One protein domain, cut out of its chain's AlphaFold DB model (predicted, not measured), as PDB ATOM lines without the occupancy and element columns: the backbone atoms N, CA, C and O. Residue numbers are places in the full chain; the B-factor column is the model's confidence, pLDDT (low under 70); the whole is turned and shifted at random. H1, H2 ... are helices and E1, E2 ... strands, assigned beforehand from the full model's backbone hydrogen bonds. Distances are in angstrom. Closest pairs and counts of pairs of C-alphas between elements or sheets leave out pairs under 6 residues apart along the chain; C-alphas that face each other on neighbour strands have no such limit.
ATOM      1  N   GLY A 132      13.432  41.909  22.144       91.50
ATOM      2  CA  GLY A 132      12.986  43.071  21.375       91.50
ATOM      3  C   GLY A 132      12.090  42.751  20.169       91.50
ATOM      4  O   GLY A 132      11.180  43.524  19.882       91.50
ATOM      5  N   ASP A 133      12.281  41.623  19.487       89.19
ATOM      6  CA  ASP A 133      11.425  41.190  18.374       89.19
ATOM      7  C   ASP A 133      10.065  40.704  18.883       89.19
ATOM      8  O   ASP A 133       9.028  41.021  18.297       89.19
ATOM      9  N   LEU A 134      10.047  40.019  20.029       89.75
ATOM     10  CA  LEU A 134       8.805  39.651  20.715       89.75
ATOM     11  C   LEU A 134       8.046  40.885  21.214       89.75
ATOM     12  O   LEU A 134       6.818  40.939  21.109       89.75
ATOM     13  N   ASP A 135       8.759  41.896  21.709       90.94
ATOM     14  CA  ASP A 135       8.162  43.163  22.134       90.94
ATOM     15  C   ASP A 135       7.582  43.936  20.935       90.94
ATOM     16  O   ASP A 135       6.451  44.424  21.002       90.94
ATOM     17  N   ARG A 136       8.291  43.964  19.796       90.94
ATOM     18  CA  ARG A 136       7.785  44.532  18.532       90.94
ATOM     19  C   ARG A 136       6.558  43.787  18.015       90.94
ATOM     20  O   ARG A 136       5.612  44.425  17.549       90.94
ATOM     21  N   LEU A 137       6.542  42.457  18.114       89.25
ATOM     22  CA  LEU A 137       5.386  41.629  17.771       89.25
ATOM     23  C   LEU A 137       4.193  41.991  18.665       89.25
ATOM     24  O   LEU A 137       3.088  42.250  18.179       89.25
ATOM     25  N   ARG A 138       4.427  42.074  19.977       92.31
ATOM     26  CA  ARG A 138       3.416  42.456  20.966       92.31
ATOM     27  C   ARG A 138       2.811  43.822  20.655       92.31
ATOM     28  O   ARG A 138       1.586  43.960  20.704       92.31
ATOM     29  N   GLU A 139       3.643  44.799  20.311       92.56
ATOM     30  CA  GLU A 139       3.204  46.143  19.936       92.56
ATOM     31  C   GLU A 139       2.409  46.138  18.620       92.56
ATOM     32  O   GLU A 139       1.259  46.589  18.595       92.56
ATOM     33  N   SER A 140       2.965  45.529  17.566       89.38
ATOM     34  CA  SER A 140       2.368  45.465  16.219       89.38
ATOM     35  C   SER A 140       0.968  44.853  16.234       89.38
ATOM     36  O   SER A 140       0.053  45.315  15.550       89.38
ATOM     37  N   TYR A 141       0.775  43.845  17.079       88.62
ATOM     38  CA  TYR A 141      -0.474  43.103  17.176       88.62
ATOM     39  C   TYR A 141      -1.368  43.519  18.345       88.62
ATOM     40  O   TYR A 141      -2.472  42.989  18.512       88.62
ATOM     41  N   SER A 142      -0.947  44.515  19.132       93.06
ATOM     42  CA  SER A 142      -1.642  44.946  20.349       93.06
ATOM     43  C   SER A 142      -1.937  43.780  21.309       93.06
ATOM     44  O   SER A 142      -3.033  43.710  21.882       93.06
ATOM     45  N   ILE A 143      -0.998  42.840  21.444       92.00
ATOM     46  CA  ILE A 143      -1.133  41.693  22.346       92.00
ATOM     47  C   ILE A 143      -1.063  42.226  23.789       92.00
ATOM     48  O   ILE A 143      -0.128  42.956  24.123       92.00
ATOM     49  N   PRO A 144      -2.039  41.922  24.665       92.81
ATOM     50  CA  PRO A 144      -2.026  42.459  26.022       92.81
ATOM     51  C   PRO A 144      -0.809  41.998  26.826       92.81
ATOM     52  O   PRO A 144      -0.334  40.877  26.637       92.81
ATOM     53  N   PRO A 145      -0.351  42.798  27.805       91.44
ATOM     54  CA  PRO A 145       0.868  42.495  28.542       91.44
ATOM     55  C   PRO A 145       0.818  41.179  29.335       91.44
ATOM     56  O   PRO A 145       1.862  40.591  29.604       91.44
ATOM     57  N   GLY A 146      -0.387  40.712  29.676       93.62
ATOM     58  CA  GLY A 146      -0.617  39.444  30.375       93.62
ATOM     59  C   GLY A 146      -0.711  38.206  29.479       93.62
ATOM     60  O   GLY A 146      -0.954  37.131  30.011       93.62
ATOM     61  N   VAL A 147      -0.568  38.343  28.156       93.88
ATOM     62  CA  VAL A 147      -0.522  37.202  27.229       93.88
ATOM     63  C   VAL A 147       0.934  36.884  26.917       93.88
ATOM     64  O   VAL A 147       1.628  37.693  26.299       93.88
ATOM     65  N   HIS A 148       1.412  35.726  27.353       93.12
ATOM     66  CA  HIS A 148       2.786  35.299  27.130       93.12
ATOM     67  C   HIS A 148       2.976  34.854  25.678       93.12
ATOM     68  O   HIS A 148       2.242  34.010  25.175       93.12
ATOM     69  N   ILE A 149       3.954  35.453  25.003       93.25
ATOM     70  CA  ILE A 149       4.351  35.065  23.651       93.25
ATOM     71  C   ILE A 149       5.516  34.096  23.808       93.25
ATOM     72  O   ILE A 149       6.480  34.412  24.506       93.25
ATOM     73  N   ARG A 150       5.405  32.920  23.200       91.75
ATOM     74  CA  ARG A 150       6.400  31.851  23.301       91.75
ATOM     75  C   ARG A 150       6.767  31.356  21.905       91.75
ATOM     76  O   ARG A 150       5.904  31.287  21.033       91.75
ATOM     77  N   LEU A 151       8.030  30.996  21.698       91.44
ATOM     78  CA  LEU A 151       8.402  30.144  20.573       91.44
ATOM     79  C   LEU A 151       8.305  28.683  21.030       91.44
ATOM     80  O   LEU A 151       8.817  28.370  22.109       91.44
ATOM     81  N   PRO A 152       7.614  27.812  20.276       89.12
ATOM     82  CA  PRO A 152       7.588  26.392  20.583       89.12
ATOM     83  C   PRO A 152       9.007  25.818  20.510       89.12
ATOM     84  O   PRO A 152       9.813  26.233  19.672       89.12
ATOM     85  N   GLU A 153       9.316  24.879  21.399       87.06
ATOM     86  CA  GLU A 153      10.601  24.177  21.368       87.06
ATOM     87  C   GLU A 153      10.674  23.229  20.161       87.06
ATOM     88  O   GLU A 153       9.660  22.853  19.568       87.06
ATOM     89  N   VAL A 154      11.886  22.825  19.774       84.75
ATOM     90  CA  VAL A 154      12.073  21.889  18.657       84.75
ATOM     91  C   VAL A 154      11.344  20.576  18.964       84.75
ATOM     92  O   VAL A 154      11.697  19.871  19.905       84.75
ATOM     93  N   GLY A 155      10.337  20.248  18.151       86.31
ATOM     94  CA  GLY A 155       9.481  19.068  18.329       86.31
ATOM     95  C   GLY A 155       8.168  19.335  19.074       86.31
ATOM     96  O   GLY A 155       7.330  18.438  19.160       86.31
ATOM     97  N   GLU A 156       7.944  20.553  19.571       85.56
ATOM     98  CA  GLU A 156       6.663  20.955  20.145       85.56
ATOM     99  C   GLU A 156       5.676  21.384  19.048       85.56
ATOM    100  O   GLU A 156       5.990  22.130  18.117       85.56
ATOM    101  N   THR A 157       4.439  20.909  19.166       79.50
ATOM    102  CA  THR A 157       3.335  21.272  18.273       79.50
ATOM    103  C   THR A 157       2.437  22.310  18.955       79.50
ATOM    104  O   THR A 157       2.192  22.231  20.157       79.50
ATOM    105  N   ILE A 158       1.919  23.298  18.207       73.62
ATOM    106  CA  ILE A 158       1.107  24.423  18.746       73.62
ATOM    107  C   ILE A 158      -0.180  23.974  19.469       73.62
ATOM    108  O   ILE A 158      -0.813  24.760  20.171       73.62
ATOM    109  N   VAL A 159      -0.556  22.701  19.367       70.94
ATOM    110  CA  VAL A 159      -1.765  22.145  19.991       70.94
ATOM    111  C   VAL A 159      -1.799  22.313  21.518       70.94
ATOM    112  O   VAL A 159      -2.881  22.263  22.099       70.94
ATOM    113  N   SER A 160      -0.661  22.563  22.179       53.22
ATOM    114  CA  SER A 160      -0.591  22.757  23.633       53.22
ATOM    115  C   SER A 160      -0.249  24.189  24.064       53.22
ATOM    116  O   SER A 160       0.696  24.408  24.823       53.22
ATOM    117  N   THR A 161      -1.015  25.194  23.643       71.62
ATOM    118  CA  THR A 161      -0.916  26.513  24.294       71.62
ATOM    119  C   THR A 161      -1.663  26.506  25.624       71.62
ATOM    120  O   THR A 161      -2.854  26.182  25.675       71.62
ATOM    121  N   ARG A 162      -0.993  26.894  26.714       83.50
ATOM    122  CA  ARG A 162      -1.664  27.117  28.001       83.50
ATOM    123  C   ARG A 162      -2.607  28.324  27.897       83.50
ATOM    124  O   ARG A 162      -2.355  29.236  27.108       83.50
ATOM    125  N   PRO A 163      -3.682  28.392  28.701       86.31
ATOM    126  CA  PRO A 163      -4.521  29.582  28.753       86.31
ATOM    127  C   PRO A 163      -3.688  30.834  29.069       86.31
ATOM    128  O   PRO A 163      -3.050  30.909  30.117       86.31
ATOM    129  N   GLY A 164      -3.713  31.819  28.168       89.62
ATOM    130  CA  GLY A 164      -2.914  33.045  28.294       89.62
ATOM    131  C   GLY A 164      -1.540  32.989  27.621       89.62
ATOM    132  O   GLY A 164      -0.795  33.961  27.723       89.62
ATOM    133  N   GLU A 165      -1.217  31.910  26.909       91.88
ATOM    134  CA  GLU A 165      -0.032  31.800  26.058       91.88
ATOM    135  C   GLU A 165      -0.421  31.776  24.574       91.88
ATOM    136  O   GLU A 165      -1.463  31.241  24.197       91.88
ATOM    137  N   VAL A 166       0.426  32.359  23.728       89.50
ATOM    138  CA  VAL A 166       0.334  32.276  22.267       89.50
ATOM    139  C   VAL A 166       1.696  31.846  21.739       89.50
ATOM    140  O   VAL A 166       2.704  32.502  22.015       89.50
ATOM    141  N   ALA A 167       1.714  30.744  20.992       90.94
ATOM    142  CA  ALA A 167       2.917  30.219  20.365       90.94
ATOM    143  C   ALA A 167       3.011  30.670  18.901       90.94
ATOM    144  O   ALA A 167       2.030  30.569  18.164       90.94
ATOM    145  N   PHE A 168       4.185  31.141  18.478       88.62
ATOM    146  CA  PHE A 168       4.475  31.462  17.076       88.62
ATOM    147  C   PHE A 168       5.668  30.637  16.603       88.62
ATOM    148  O   PHE A 168       6.701  30.619  17.266       88.62
ATOM    149  N   TYR A 169       5.542  29.976  15.452       86.06
ATOM    150  CA  TYR A 169       6.679  29.311  14.823       86.06
ATOM    151  C   TYR A 169       7.661  30.337  14.267       86.06
ATOM    152  O   TYR A 169       7.252  31.314  13.644       86.06
ATOM    153  N   GLU A 170       8.954  30.059  14.420       81.69
ATOM    154  CA  GLU A 170      10.037  30.884  13.877       81.69
ATOM    155  C   GLU A 170       9.872  31.128  12.364       81.69
ATOM    156  O   GLU A 170      10.029  32.247  11.882       81.69
ATOM    157  N   ALA A 171       9.426  30.104  11.626       81.00
ATOM    158  CA  ALA A 171       9.164  30.186  10.190       81.00
ATOM    159  C   ALA A 171       8.163  31.293   9.807       81.00
ATOM    160  O   ALA A 171       8.272  31.870   8.727       81.00
ATOM    161  N   ALA A 172       7.213  31.637  10.686       74.12
ATOM    162  CA  ALA A 172       6.263  32.715  10.419       74.12
ATOM    163  C   ALA A 172       6.935  34.101  10.436       74.12
ATOM    164  O   ALA A 172       6.526  34.990   9.690       74.12
ATOM    165  N   PHE A 173       7.983  34.277  11.246       74.44
ATOM    166  CA  PHE A 173       8.755  35.518  11.286       74.44
ATOM    167  C   PHE A 173       9.639  35.653  10.046       74.44
ATOM    168  O   PHE A 173       9.641  36.708   9.414       74.44
ATOM    169  N   HIS A 174      10.323  34.571   9.653       73.19
ATOM    170  CA  HIS A 174      11.173  34.550   8.454       73.19
ATOM    171  C   HIS A 174      10.381  34.744   7.162       73.19
ATOM    172  O   HIS A 174      10.855  35.400   6.240       73.19
ATOM    173  N   ALA A 175       9.142  34.253   7.111       71.81
ATOM    174  CA  ALA A 175       8.249  34.471   5.978       71.81
ATOM    175  C   ALA A 175       7.731  35.920   5.871       71.81
ATOM    176  O   ALA A 175       6.931  36.215   4.983       71.81
ATOM    177  N   GLY A 176       8.115  36.816   6.792       64.94
ATOM    178  CA  GLY A 176       7.591  38.179   6.841       64.94
ATOM    179  C   GLY A 176       6.069  38.206   6.984       64.94
ATOM    180  O   GLY A 176       5.430  39.172   6.561       64.94
ATOM    181  N   LEU A 177       5.473  37.135   7.537       61.12
ATOM    182  CA  LEU A 177       4.031  37.022   7.676       61.12
ATOM    183  C   LEU A 177       3.573  38.055   8.700       61.12
ATOM    184  O   LEU A 177       3.510  37.825   9.910       61.12
ATOM    185  N   HIS A 178       3.182  39.208   8.175       63.25
ATOM    186  CA  HIS A 178       2.248  40.103   8.820       63.25
ATOM    187  C   HIS A 178       0.902  39.387   8.877       63.25
ATOM    188  O   HIS A 178       0.023  39.661   8.067       63.25
ATOM    189  N   LEU A 179       0.757  38.412   9.781       62.28
ATOM    190  CA  LEU A 179      -0.498  37.712  10.004       62.28
ATOM    191  C   LEU A 179      -1.554  38.778  10.298       62.28
ATOM    192  O   LEU A 179      -1.484  39.400  11.358       62.28
ATOM    193  N   PRO A 180      -2.530  39.036   9.410       60.41
ATOM    194  CA  PRO A 180      -3.597  39.952   9.745       60.41
ATOM    195  C   PRO A 180      -4.363  39.291  10.885       60.41
ATOM    196  O   PRO A 180      -5.165  38.383  10.666       60.41
ATOM    197  N   ILE A 181      -4.078  39.689  12.128       66.19
ATOM    198  CA  ILE A 181      -4.815  39.168  13.270       66.19
ATOM    199  C   ILE A 181      -6.244  39.621  13.065       66.19
ATOM    200  O   ILE A 181      -6.584  40.797  13.235       66.19
ATOM    201  N   HIS A 182      -7.066  38.655  12.666       69.25
ATOM    202  CA  HIS A 182      -8.450  38.888  12.333       69.25
ATOM    203  C   HIS A 182      -9.108  39.633  13.507       69.25
ATOM    204  O   HIS A 182      -8.848  39.289  14.668       69.25
ATOM    205  N   PRO A 183      -9.963  40.645  13.268       66.69
ATOM    206  CA  PRO A 183     -10.557  41.460  14.334       66.69
ATOM    207  C   PRO A 183     -11.213  40.641  15.458       66.69
ATOM    208  O   PRO A 183     -11.256  41.077  16.610       66.69
ATOM    209  N   ILE A 184     -11.680  39.431  15.134       66.12
ATOM    210  CA  ILE A 184     -12.223  38.450  16.080       66.12
ATOM    211  C   ILE A 184     -11.137  37.913  17.024       66.12
ATOM    212  O   ILE A 184     -11.320  37.966  18.238       66.12
ATOM    213  N   ILE A 185      -9.990  37.473  16.502       68.12
ATOM    214  CA  ILE A 185      -8.850  37.012  17.313       68.12
ATOM    215  C   ILE A 185      -8.352  38.161  18.190       68.12
ATOM    216  O   ILE A 185      -8.160  37.992  19.393       68.12
ATOM    217  N   ARG A 186      -8.270  39.379  17.635       70.81
ATOM    218  CA  ARG A 186      -7.931  40.589  18.401       70.81
ATOM    219  C   ARG A 186      -8.908  40.835  19.556       70.81
ATOM    220  O   ARG A 186      -8.498  41.263  20.633       70.81
ATOM    221  N   ARG A 187     -10.201  40.569  19.358       69.44
ATOM    222  CA  ARG A 187     -11.238  40.696  20.395       69.44
ATOM    223  C   ARG A 187     -11.114  39.622  21.480       69.44
ATOM    224  O   ARG A 187     -11.370  39.938  22.640       69.44
ATOM    225  N   ILE A 188     -10.718  38.402  21.117       70.12
ATOM    226  CA  ILE A 188     -10.475  37.293  22.053       70.12
ATOM    227  C   ILE A 188      -9.232  37.586  22.898       70.12
ATOM    228  O   ILE A 188      -9.314  37.579  24.127       70.12
ATOM    229  N   LEU A 189      -8.116  37.943  22.253       66.12
ATOM    230  CA  LEU A 189      -6.853  38.261  22.925       66.12
ATOM    231  C   LEU A 189      -6.990  39.435  23.890       66.12
ATOM    232  O   LEU A 189      -6.401  39.404  24.964       66.12
ATOM    233  N   ARG A 190      -7.814  40.438  23.562       65.88
ATOM    234  CA  ARG A 190      -8.079  41.586  24.444       65.88
ATOM    235  C   ARG A 190      -8.718  41.223  25.778       65.88
ATOM    236  O   ARG A 190      -8.774  42.102  26.630       65.88
ATOM    237  N   GLY A 191      -9.155  39.975  25.966       59.81
ATOM    238  CA  GLY A 191      -9.716  39.484  27.212       59.81
ATOM    239  C   GLY A 191     -10.991  40.241  27.565       59.81
ATOM    240  O   GLY A 191     -10.968  41.394  27.988       59.81
TER     241      GLY A 191
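AT A GLANCE: This is residues 132 to 191 of the 410 residues of an uncharacterized protein of Actinidia rufa (UniProt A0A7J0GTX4). Two short parallel strands, E1 and E2, lie side by side near the middle, joined by a long loop, with three separate helices, H1, H2 and H3, set around them. The 60 printed residues run H1, E1, E2, H2, H3; the class is mixed, with under half of the residues in named elements. It is compact, radius of gyration of the C-alphas 11.5 A, spanning 30 by 26 by 21 A.

HOW THE PARTS SIT: Start at E1, residues 148 to 150, and E2, residues 165 to 167, parallel at 24 degrees; N 166 and O 148, 2.8 A apart, are within hydrogen-bond range. Look next at H1, residues 132 to 140: its closest C-alphas to E1, those of Leu 134 and Ile 149, are 7.0 A apart. A tight link joins E2 to H2, residues 170 to 174. H3, residues 183 to 189, is apart from H1, H2, E1 and E2. In H1, H2 and H3 every O i to N i+4 pair is within hydrogen-bond range.

IN THESE COORDINATES: Find C-alpha 132 at (12.986, 43.071, 21.375), where H1 begins its 12.0 A. H3 spans 9.9 A, ending at C-alpha 189, (-6.853, 38.261, 22.925).

THE WHOLE: The farthest C-alphas, Gly 155 and Pro 183, are 30.3 A apart. The printed part has no cut; the E1 to E2 link is long. Look for pLDDT under 70 at residues 160, 176 to 185, 187 and 189 to 191.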